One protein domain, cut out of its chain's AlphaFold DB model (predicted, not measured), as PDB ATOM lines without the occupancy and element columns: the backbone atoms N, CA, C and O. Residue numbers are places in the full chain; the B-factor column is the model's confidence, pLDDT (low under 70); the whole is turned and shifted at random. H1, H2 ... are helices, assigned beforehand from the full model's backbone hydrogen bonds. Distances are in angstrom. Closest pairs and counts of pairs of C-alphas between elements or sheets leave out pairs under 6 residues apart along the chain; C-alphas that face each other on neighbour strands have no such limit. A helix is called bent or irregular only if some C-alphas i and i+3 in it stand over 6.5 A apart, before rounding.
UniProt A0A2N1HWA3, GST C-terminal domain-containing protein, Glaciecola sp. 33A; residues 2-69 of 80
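What this domain is: This is residues 2 to 69 of the 80 residues of the protein "GST C-terminal domain-containing protein" of Glaciecola sp. 33A (UniProt A0A2N1HWA3). The longest helix, H2, crosses the middle of H3 like a bar on a post, while H1 lies across the first end of H3 and the short H4 sits by its last end. A long loop, residues 12 to 24, joins H1 to H2. The printed part has 68 residues with four named helices, H1, H2, H3 and H4 in chain order, and no named strand; the class is all helix. The whole is compact, with a radius of gyration of the C-alphas of 11.3 A, and the C-alphas span 30 by 29 by 16 A.

How they stand to each other: H2, residues 25 to 39, touches H3, residues 48 to 58, with 9 pairs of C-alphas within 8 A. Their closest C-alphas are those of Val 31 and Tyr 54, 5.6 A apart, and their lines are about perpendicular, at 78 degrees. H1, residues 2 to 11, also touches H3; the closest C-alphas are those of Glu 9 and Ile 50, 5.9 A apart, and the lines are about perpendicular, at 88 degrees. H1 and H2 are near each other, with 7 pairs of C-alphas within 10 A. H4, residues 61 to 65, is close to H3 but not clearly touching; their closest C-alphas, those of Asn 58 and Glu 64, are 5.8 A apart. H4 is apart from H1, and only just apart from H2, at 8.3 A between their closest C-alphas. In H1, H3 and H4 every O i to N i+4 pair is within hydrogen-bond range; in H2 it is 9 of 11.

Where its parts are: H2 measures 22.1 A from C-alpha 25 at (12.406, -30.066, 12.197) to C-alpha 39 at (17.557, -48.658, 1.503). It is neither bent nor irregular, but only just: C-alphas 29 and 32 are 6.3 A apart. H3 is 15.2 A long from its first to its last C-alpha, and H1 14.2 A. H1 begins with C-alpha 2 at (29.299, -40.294, 5.370). H4 is 6.1 A long and ends with C-alpha 65 at (2.282, -42.881, 7.754).

The domain as a whole: The two C-alphas farthest apart are those of Glu 10 and Glu 69, at 30.4 A. The printed part runs from 2 to 69 and has no cut. The link from H1 to H2, 13 residues, is long; that from H2 to H3, 8 residues, is short; that from H3 to H4, 2 residues, is tight. The C-alphas of residues 12 to 24 lie 8 to 14 A from the mean of all C-alphas. The mean pLDDT of the printed part is 96.2, and no printed residue is under 70.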
ATOM      1  N   ARG A   2      28.600 -39.993   4.100       80.75
ATOM      2  CA  ARG A   2      29.299 -40.294   5.370       80.75
ATOM      3  C   ARG A   2      29.710 -39.070   6.202       80.75
ATOM      4  O   ARG A   2      29.529 -39.090   7.411       80.75
ATOM      5  N   GLU A   3      30.204 -38.000   5.580       90.12
ATOM      6  CA  GLU A   3      30.615 -36.781   6.306       90.12
ATOM      7  C   GLU A   3      29.449 -36.115   7.052       90.12
ATOM      8  O   GLU A   3      29.605 -35.723   8.202       90.12
ATOM      9  N   GLY A   4      28.260 -36.063   6.438       93.56
ATOM     10  CA  GLY A   4      27.068 -35.484   7.064       93.56
ATOM     11  C   GLY A   4      26.585 -36.283   8.274       93.56
ATOM     12  O   GLY A   4      26.304 -35.698   9.313       93.56
ATOM     13  N   PHE A   5      26.550 -37.618   8.173       96.31
ATOM     14  CA  PHE A   5      26.207 -38.466   9.321       96.31
ATOM     15  C   PHE A   5      27.253 -38.405  10.427       96.31
ATOM     16  O   PHE A   5      26.878 -38.376  11.588       96.31
ATOM     17  N   THR A   6      28.538 -38.316  10.078       96.94
ATOM     18  CA  THR A   6      29.615 -38.170  11.069       96.94
ATOM     19  C   THR A   6      29.452 -36.870  11.853       96.94
ATOM     20  O   THR A   6      29.390 -36.901  13.076       96.94
ATOM     21  N   ALA A   7      29.274 -35.743  11.157       96.38
ATOM     22  CA  ALA A   7      29.058 -34.456  11.812       96.38
ATOM     23  C   ALA A   7      27.789 -34.453  12.680       96.38
ATOM     24  O   ALA A   7      27.790 -33.897  13.778       96.38
ATOM     25  N   LEU A   8      26.704 -35.080  12.213       95.88
ATOM     26  CA  LEU A   8      25.461 -35.133  12.976       95.88
ATOM     27  C   LEU A   8      25.580 -36.034  14.212       95.88
ATOM     28  O   LEU A   8      25.145 -35.624  15.279       95.88
ATOM     29  N   GLU A   9      26.203 -37.205  14.089       97.19
ATOM     30  CA  GLU A   9      26.470 -38.129  15.200       97.19
ATOM     31  C   GLU A   9      27.301 -37.471  16.315       97.19
ATOM     32  O   GLU A   9      27.037 -37.684  17.498       97.19
ATOM     33  N   GLU A  10      28.272 -36.630  15.948       96.44
ATOM     34  CA  GLU A  10      29.068 -35.841  16.897       96.44
ATOM     35  C   GLU A  10      28.275 -34.683  17.524       96.44
ATOM     36  O   GLU A  10      28.533 -34.310  18.670       96.44
ATOM     37  N   THR A  11      27.318 -34.113  16.786       95.31
ATOM     38  CA  THR A  11      26.540 -32.941  17.218       95.31
ATOM     39  C   THR A  11      25.371 -33.313  18.126       95.31
ATOM     40  O   THR A  11      25.043 -32.549  19.035       95.31
ATOM     41  N   VAL A  12      24.716 -34.455  17.888       95.19
ATOM     42  CA  VAL A  12      23.563 -34.870  18.694       95.19
ATOM     43  C   VAL A  12      23.997 -35.293  20.098       95.19
ATOM     44  O   VAL A  12      24.981 -36.015  20.311       95.19
ATOM     45  N   THR A  13      23.236 -34.828  21.078       90.44
ATOM     46  CA  THR A  13      23.352 -35.239  22.475       90.44
ATOM     47  C   THR A  13      22.733 -36.624  22.676       90.44
ATOM     48  O   THR A  13      22.123 -37.189  21.769       90.44
ATOM     49  N   ASP A  14      22.880 -37.188  23.876       88.69
ATOM     50  CA  ASP A  14      22.243 -38.463  24.246       88.69
ATOM     51  C   ASP A  14      20.772 -38.285  24.686       88.69
ATOM     52  O   ASP A  14      20.210 -39.134  25.379       88.69
ATOM     53  N   ASP A  15      20.150 -37.170  24.291       93.62
ATOM     54  CA  ASP A  15      18.750 -36.867  24.574       93.62
ATOM     55  C   ASP A  15      17.802 -37.716  23.701       93.62
ATOM     56  O   ASP A  15      18.202 -38.505  22.830       93.62
ATOM     57  N   LYS A  16      16.494 -37.573  23.936       95.31
ATOM     58  CA  LYS A  16      15.479 -38.347  23.211       95.31
ATOM     59  C   LYS A  16      15.471 -38.098  21.692       95.31
ATOM     60  O   LYS A  16      15.287 -39.064  20.942       95.31
ATOM     61  N   PHE A  17      15.664 -36.852  21.260       97.12
ATOM     62  CA  PHE A  17      15.674 -36.395  19.863       97.12
ATOM     63  C   PHE A  17      16.955 -35.589  19.560       97.12
ATOM     64  O   PHE A  17      17.802 -35.421  20.430       97.12
ATOM     65  N   CYS A  18      17.131 -35.086  18.331       96.19
ATOM     66  CA  CYS A  18      18.369 -34.415  17.904       96.19
ATOM     67  C   CYS A  18      18.696 -33.164  18.728       96.19
ATOM     68  O   CYS A  18      19.861 -32.786  18.821       96.19
ATOM     69  N   VAL A  19      17.672 -32.492  19.267       94.50
ATOM     70  CA  VAL A  19      17.811 -31.261  20.056       94.50
ATOM     71  C   VAL A  19      16.940 -31.362  21.312       94.50
ATOM     72  O   VAL A  19      15.912 -30.694  21.441       94.50
ATOM     73  N   GLY A  20      17.345 -32.225  22.245       94.00
ATOM     74  CA  GLY A  20      16.678 -32.401  23.534       94.00
ATOM     75  C   GLY A  20      15.504 -33.385  23.506       94.00
ATOM     76  O   GLY A  20      15.471 -34.353  22.751       94.00
ATOM     77  N   GLU A  21      14.515 -33.134  24.364       95.94
ATOM     78  CA  GLU A  21      13.435 -34.087  24.662       95.94
ATOM     79  C   GLU A  21      12.206 -33.985  23.745       95.94
ATOM     80  O   GLU A  21      11.285 -34.805  23.836       95.94
ATOM     81  N   GLN A  22      12.160 -32.987  22.858       95.88
ATOM     82  CA  GLN A  22      11.024 -32.737  21.966       95.88
ATOM     83  C   GLN A  22      11.404 -32.909  20.496       95.88
ATOM     84  O   GLN A  22      12.525 -32.613  20.094       95.88
ATOM     85  N   LEU A  23      10.435 -33.356  19.692       96.19
ATOM     86  CA  LEU A  23      10.563 -33.385  18.240       96.19
ATOM     87  C   LEU A  23      10.743 -31.976  17.680       96.19
ATOM     88  O   LEU A  23      10.074 -31.030  18.097       96.19
ATOM     89  N   THR A  24      11.581 -31.872  16.660       96.56
ATOM     90  CA  THR A  24      11.849 -30.644  15.924       96.56
ATOM     91  C   THR A  24      11.860 -30.918  14.420       96.56
ATOM     92  O   THR A  24      11.615 -32.027  13.943       96.56
ATOM     93  N   VAL A  25      12.173 -29.890  13.634       97.12
ATOM     94  CA  VAL A  25      12.406 -30.066  12.197       97.12
ATOM     95  C   VAL A  25      13.648 -30.929  11.911       97.12
ATOM     96  O   VAL A  25      13.763 -31.474  10.816       97.12
ATOM     97  N   ALA A  26      14.562 -31.101  12.875       97.00
ATOM     98  CA  ALA A  26      15.754 -31.925  12.692       97.00
ATOM     99  C   ALA A  26      15.392 -33.377  12.341       97.00
ATOM    100  O   ALA A  26      15.942 -33.929  11.390       97.00
ATOM    101  N   GLU A  27      14.400 -33.967  13.015       97.94
ATOM    102  CA  GLU A  27      13.960 -35.341  12.747       97.94
ATOM    103  C   GLU A  27      13.289 -35.479  11.378       97.94
ATOM    104  O   GLU A  27      13.462 -36.495  10.703       97.94
ATOM    105  N   VAL A  28      12.581 -34.437  10.929       97.31
ATOM    106  CA  VAL A  28      11.955 -34.389   9.597       97.31
ATOM    107  C   VAL A  28      13.009 -34.497   8.491       97.31
ATOM    108  O   VAL A  28      12.760 -35.132   7.470       97.31
ATOM    109  N   TYR A  29      14.202 -33.932   8.701       96.62
ATOM    110  CA  TYR A  29      15.322 -34.074   7.768       96.62
ATOM    111  C   TYR A  29      16.143 -35.346   8.000       96.62
ATOM    112  O   TYR A  29      16.632 -35.933   7.033       96.62
ATOM    113  N   LEU A  30      16.296 -35.784   9.250       97.06
ATOM    114  CA  LEU A  30      17.110 -36.946   9.604       97.06
ATOM    115  C   LEU A  30      16.499 -38.259   9.106       97.06
ATOM    116  O   LEU A  30      17.181 -39.068   8.474       97.06
ATOM    117  N   VAL A  31      15.211 -38.475   9.379       98.25
ATOM    118  CA  VAL A  31      14.535 -39.749   9.108       98.25
ATOM    119  C   VAL A  31      14.604 -40.175   7.636       98.25
ATOM    120  O   VAL A  31      15.030 -41.307   7.390       98.25
ATOM    121  N   PRO A  32      14.272 -39.329   6.638       97.75
ATOM    122  CA  PRO A  32      14.385 -39.726   5.234       97.75
ATOM    123  C   PRO A  32      15.839 -39.952   4.792       97.75
ATOM    124  O   PRO A  32      16.087 -40.786   3.918       97.75
ATOM    125  N   GLN A  33      16.816 -39.260   5.391       97.25
ATOM    126  CA  GLN A  33      18.232 -39.488   5.086       97.25
ATOM    127  C   GLN A  33      18.696 -40.866   5.565       97.25
ATOM    128  O   GLN A  33      19.322 -41.591   4.788       97.25
ATOM    129  N   ILE A  34      18.352 -41.253   6.798       97.75
ATOM    130  CA  ILE A  34      18.679 -42.584   7.333       97.75
ATOM    131  C   ILE A  34      17.903 -43.673   6.592       97.75
ATOM    132  O   ILE A  34      18.501 -44.670   6.199       97.75
ATOM    133  N   TYR A  35      16.611 -43.471   6.314       97.81
ATOM    134  CA  TYR A  35      15.830 -44.410   5.503       97.81
ATOM    135  C   TYR A  35      16.514 -44.687   4.153       97.81
ATOM    136  O   TYR A  35      16.704 -45.845   3.785       97.81
ATOM    137  N   ASN A  36      16.953 -43.644   3.437       96.62
ATOM    138  CA  ASN A  36      17.652 -43.816   2.163       96.62
ATOM    139  C   ASN A  36      19.002 -44.522   2.336       96.62
ATOM    140  O   ASN A  36      19.344 -45.383   1.528       96.62
ATOM    141  N   ALA A  37      19.757 -44.198   3.387       97.00
ATOM    142  CA  ALA A  37      21.011 -44.877   3.693       97.00
ATOM    143  C   ALA A  37      20.796 -46.390   3.877       97.00
ATOM    144  O   ALA A  37      21.479 -47.186   3.234       97.00
ATOM    145  N   LEU A  38      19.784 -46.786   4.657       96.75
ATOM    146  CA  LEU A  38      19.414 -48.189   4.862       96.75
ATOM    147  C   LEU A  38      18.938 -48.848   3.560       96.75
ATOM    148  O   LEU A  38      19.413 -49.926   3.208       96.75
ATOM    149  N   ARG A  39      18.065 -48.177   2.799       95.50
ATOM    150  CA  ARG A  39      17.557 -48.658   1.503       95.50
ATOM    151  C   ARG A  39      18.677 -48.938   0.496       95.50
ATOM    152  O   ARG A  39      18.554 -49.855  -0.313       95.50
ATOM    153  N   PHE A  40      19.760 -48.163   0.542       95.31
ATOM    154  CA  PHE A  40      20.932 -48.329  -0.323       95.31
ATOM    155  C   PHE A  40      22.093 -49.083   0.345       95.31
ATOM    156  O   PHE A  40      23.213 -49.045  -0.166       95.31
ATOM    157  N   ASN A  41      21.833 -49.814   1.435       95.81
ATOM    158  CA  ASN A  41      22.806 -50.663   2.137       95.81
ATOM    159  C   ASN A  41      24.064 -49.915   2.618       95.81
ATOM    160  O   ASN A  41      25.170 -50.462   2.617       95.81
ATOM    161  N   VAL A  42      23.917 -48.653   3.017       95.88
ATOM    162  CA  VAL A  42      24.984 -47.917   3.695       95.88
ATOM    163  C   VAL A  42      25.144 -48.478   5.105       95.88
ATOM    164  O   VAL A  42      24.172 -48.596   5.847       95.88
ATOM    165  N   ASP A  43      26.379 -48.809   5.479       95.69
ATOM    166  CA  ASP A  43      26.707 -49.228   6.840       95.69
ATOM    167  C   ASP A  43      26.531 -48.057   7.823       95.69
ATOM    168  O   ASP A  43      27.219 -47.037   7.719       95.69
ATOM    169  N   MET A  44      25.598 -48.225   8.763       97.44
ATOM    170  CA  MET A  44      25.246 -47.247   9.795       97.44
ATOM    171  C   MET A  44      25.772 -47.629  11.187       97.44
ATOM    172  O   MET A  44      25.445 -46.960  12.166       97.44
ATOM    173  N   THR A  45      26.584 -48.687  11.307       97.12
ATOM    174  CA  THR A  45      27.106 -49.164  12.605       97.12
ATOM    175  C   THR A  45      27.971 -48.129  13.329       97.12
ATOM    176  O   THR A  45      28.034 -48.139  14.556       97.12
ATOM    177  N   ALA A  46      28.580 -47.200  12.586       96.50
ATOM    178  CA  ALA A  46      29.355 -46.084  13.123       96.50
ATOM    179  C   ALA A  46      28.501 -44.929  13.686       96.50
ATOM    180  O   ALA A  46      29.073 -44.002  14.253       96.50
ATOM    181  N   TYR A  47      27.171 -44.962  13.527       97.69
ATOM    182  CA  TYR A  47      26.276 -43.848  13.874       97.69
ATOM    183  C   TYR A  47      25.128 -44.264  14.824       97.69
ATOM    184  O   TYR A  47      23.946 -44.154  14.471       97.69
ATOM    185  N   PRO A  48      25.435 -44.828  16.011       97.62
ATOM    186  CA  PRO A  48      24.426 -45.359  16.923       97.62
ATOM    187  C   PRO A  48      23.431 -44.318  17.462       97.62
ATOM    188  O   PRO A  48      22.262 -44.669  17.636       97.62
ATOM    189  N   LYS A  49      23.828 -43.066  17.720       97.69
ATOM    190  CA  LYS A  49      22.931 -42.050  18.299       97.69
ATOM    191  C   LYS A  49      21.845 -41.645  17.314       97.69
ATOM    192  O   LYS A  49      20.658 -41.733  17.635       97.69
ATOM    193  N   ILE A  50      22.222 -41.274  16.089       97.75
ATOM    194  CA  ILE A  50      21.232 -40.892  15.073       97.75
ATOM    195  C   ILE A  50      20.359 -42.085  14.660       97.75
ATOM    196  O   ILE A  50      19.182 -41.898  14.348       97.75
ATOM    197  N   MET A  51      20.885 -43.317  14.727       98.19
ATOM    198  CA  MET A  51      20.095 -44.535  14.516       98.19
ATOM    199  C   MET A  51      19.058 -44.763  15.622       98.19
ATOM    200  O   MET A  51      17.929 -45.148  15.316       98.19
ATOM    201  N   GLN A  52      19.389 -44.495  16.888       98.12
ATOM    202  CA  GLN A  52      18.413 -44.558  17.981       98.12
ATOM    203  C   GLN A  52      17.320 -43.497  17.828       98.12
ATOM    204  O   GLN A  52      16.142 -43.803  18.013       98.12
ATOM    205  N   ILE A  53      17.684 -42.268  17.448       98.25
ATOM    206  CA  ILE A  53      16.707 -41.204  17.168       98.25
ATOM    207  C   ILE A  53      15.785 -41.632  16.017       98.25
ATOM    208  O   ILE A  53      14.564 -41.563  16.153       98.25
ATOM    209  N   TYR A  54      16.346 -42.162  14.923       98.19
ATOM    210  CA  TYR A  54      15.574 -42.710  13.806       98.19
ATOM    211  C   TYR A  54      14.576 -43.785  14.253       98.19
ATOM    212  O   TYR A  54      13.412 -43.740  13.850       98.19
ATOM    213  N   GLN A  55      15.003 -44.729  15.094       97.81
ATOM    214  CA  GLN A  55      14.131 -45.784  15.618       97.81
ATOM    215  C   GLN A  55      12.970 -45.199  16.430       97.81
ATOM    216  O   GLN A  55      11.819 -45.495  16.121       97.81
ATOM    217  N   ARG A  56      13.251 -44.290  17.374       97.62
ATOM    218  CA  ARG A  56      12.217 -43.606  18.175       97.62
ATOM    219  C   ARG A  56      11.226 -42.838  17.306       97.62
ATOM    220  O   ARG A  56      10.029 -42.875  17.567       97.62
ATOM    221  N   CYS A  57      11.694 -42.151  16.263       98.12
ATOM    222  CA  CYS A  57      10.800 -41.468  15.326       98.12
ATOM    223  C   CYS A  57       9.871 -42.458  14.616       98.12
ATOM    224  O   CYS A  57       8.679 -42.186  14.516       98.12
ATOM    225  N   ASN A  58      10.382 -43.612  14.176       97.38
ATOM    226  CA  ASN A  58       9.588 -44.636  13.487       97.38
ATOM    227  C   ASN A  58       8.606 -45.395  14.400       97.38
ATOM    228  O   ASN A  58       7.743 -46.098  13.887       97.38
ATOM    229  N   GLU A  59       8.680 -45.234  15.725       96.94
ATOM    230  CA  GLU A  59       7.639 -45.706  16.654       96.94
ATOM    231  C   GLU A  59       6.398 -44.794  16.659       96.94
ATOM    232  O   GLU A  59       5.338 -45.175  17.160       96.94
ATOM    233  N   LEU A  60       6.502 -43.581  16.108       97.56
ATOM    234  CA  LEU A  60       5.406 -42.619  16.067       97.56
ATOM    235  C   LEU A  60       4.582 -42.787  14.789       97.56
ATOM    236  O   LEU A  60       5.113 -42.751  13.678       97.56
ATOM    237  N   THR A  61       3.256 -42.830  14.941       98.19
ATOM    238  CA  THR A  61       2.304 -42.988  13.827       98.19
ATOM    239  C   THR A  61       2.536 -41.990  12.690       98.19
ATOM    240  O   THR A  61       2.379 -42.342  11.527       98.19
ATOM    241  N   ALA A  62       2.934 -40.752  13.000       97.75
ATOM    242  CA  ALA A  62       3.182 -39.726  11.987       97.75
ATOM    243  C   ALA A  62       4.324 -40.097  11.023       97.75
ATOM    244  O   ALA A  62       4.194 -39.877   9.822       97.75
ATOM    245  N   PHE A  63       5.419 -40.679  11.525       97.88
ATOM    246  CA  PHE A  63       6.539 -41.103  10.681       97.88
ATOM    247  C   PHE A  63       6.238 -42.411   9.950       97.88
ATOM    248  O   PHE A  63       6.628 -42.544   8.795       97.88
ATOM    249  N   GLU A  64       5.499 -43.335  10.575       96.31
ATOM    250  CA  GLU A  64       5.015 -44.544   9.899       96.31
ATOM    251  C   GLU A  64       4.161 -44.183   8.677       96.31
ATOM    252  O   GLU A  64       4.463 -44.603   7.563       96.31
ATOM    253  N   LEU A  65       3.146 -43.330   8.851       97.31
ATOM    254  CA  LEU A  65       2.282 -42.881   7.754       97.31
ATOM    255  C   LEU A  65       3.047 -42.116   6.662       97.31
ATOM    256  O   LEU A  65       2.614 -42.112   5.514       97.31
ATOM    257  N   ALA A  66       4.171 -41.483   7.005       97.38
ATOM    258  CA  ALA A  66       5.008 -40.730   6.074       97.38
ATOM    259  C   ALA A  66       6.042 -41.590   5.319       97.38
ATOM    260  O   ALA A  66       6.765 -41.059   4.472       97.38
ATOM    261  N   LYS A  67       6.143 -42.900   5.597       96.19
ATOM    262  CA  LYS A  67       7.063 -43.789   4.872       96.19
ATOM    263  C   LYS A  67       6.757 -43.800   3.369       96.19
ATOM    264  O   LYS A  67       5.574 -43.790   3.009       96.19
ATOM    265  N   PRO A  68       7.777 -43.870   2.489       95.62
ATOM    266  CA  PRO A  68       7.568 -43.929   1.041       95.62
ATOM    267  C   PRO A  68       6.613 -45.043   0.600       95.62
ATOM    268  O   PRO A  68       5.798 -44.832  -0.290       95.62
ATOM    269  N   GLU A  69       6.661 -46.200   1.259       95.12
ATOM    270  CA  GLU A  69       5.813 -47.363   0.976       95.12
ATOM    271  C   GLU A  69       4.327 -47.106   1.251       95.12
ATOM    272  O   GLU A  69       3.475 -47.727   0.620       95.12
TER     273      GLU A  69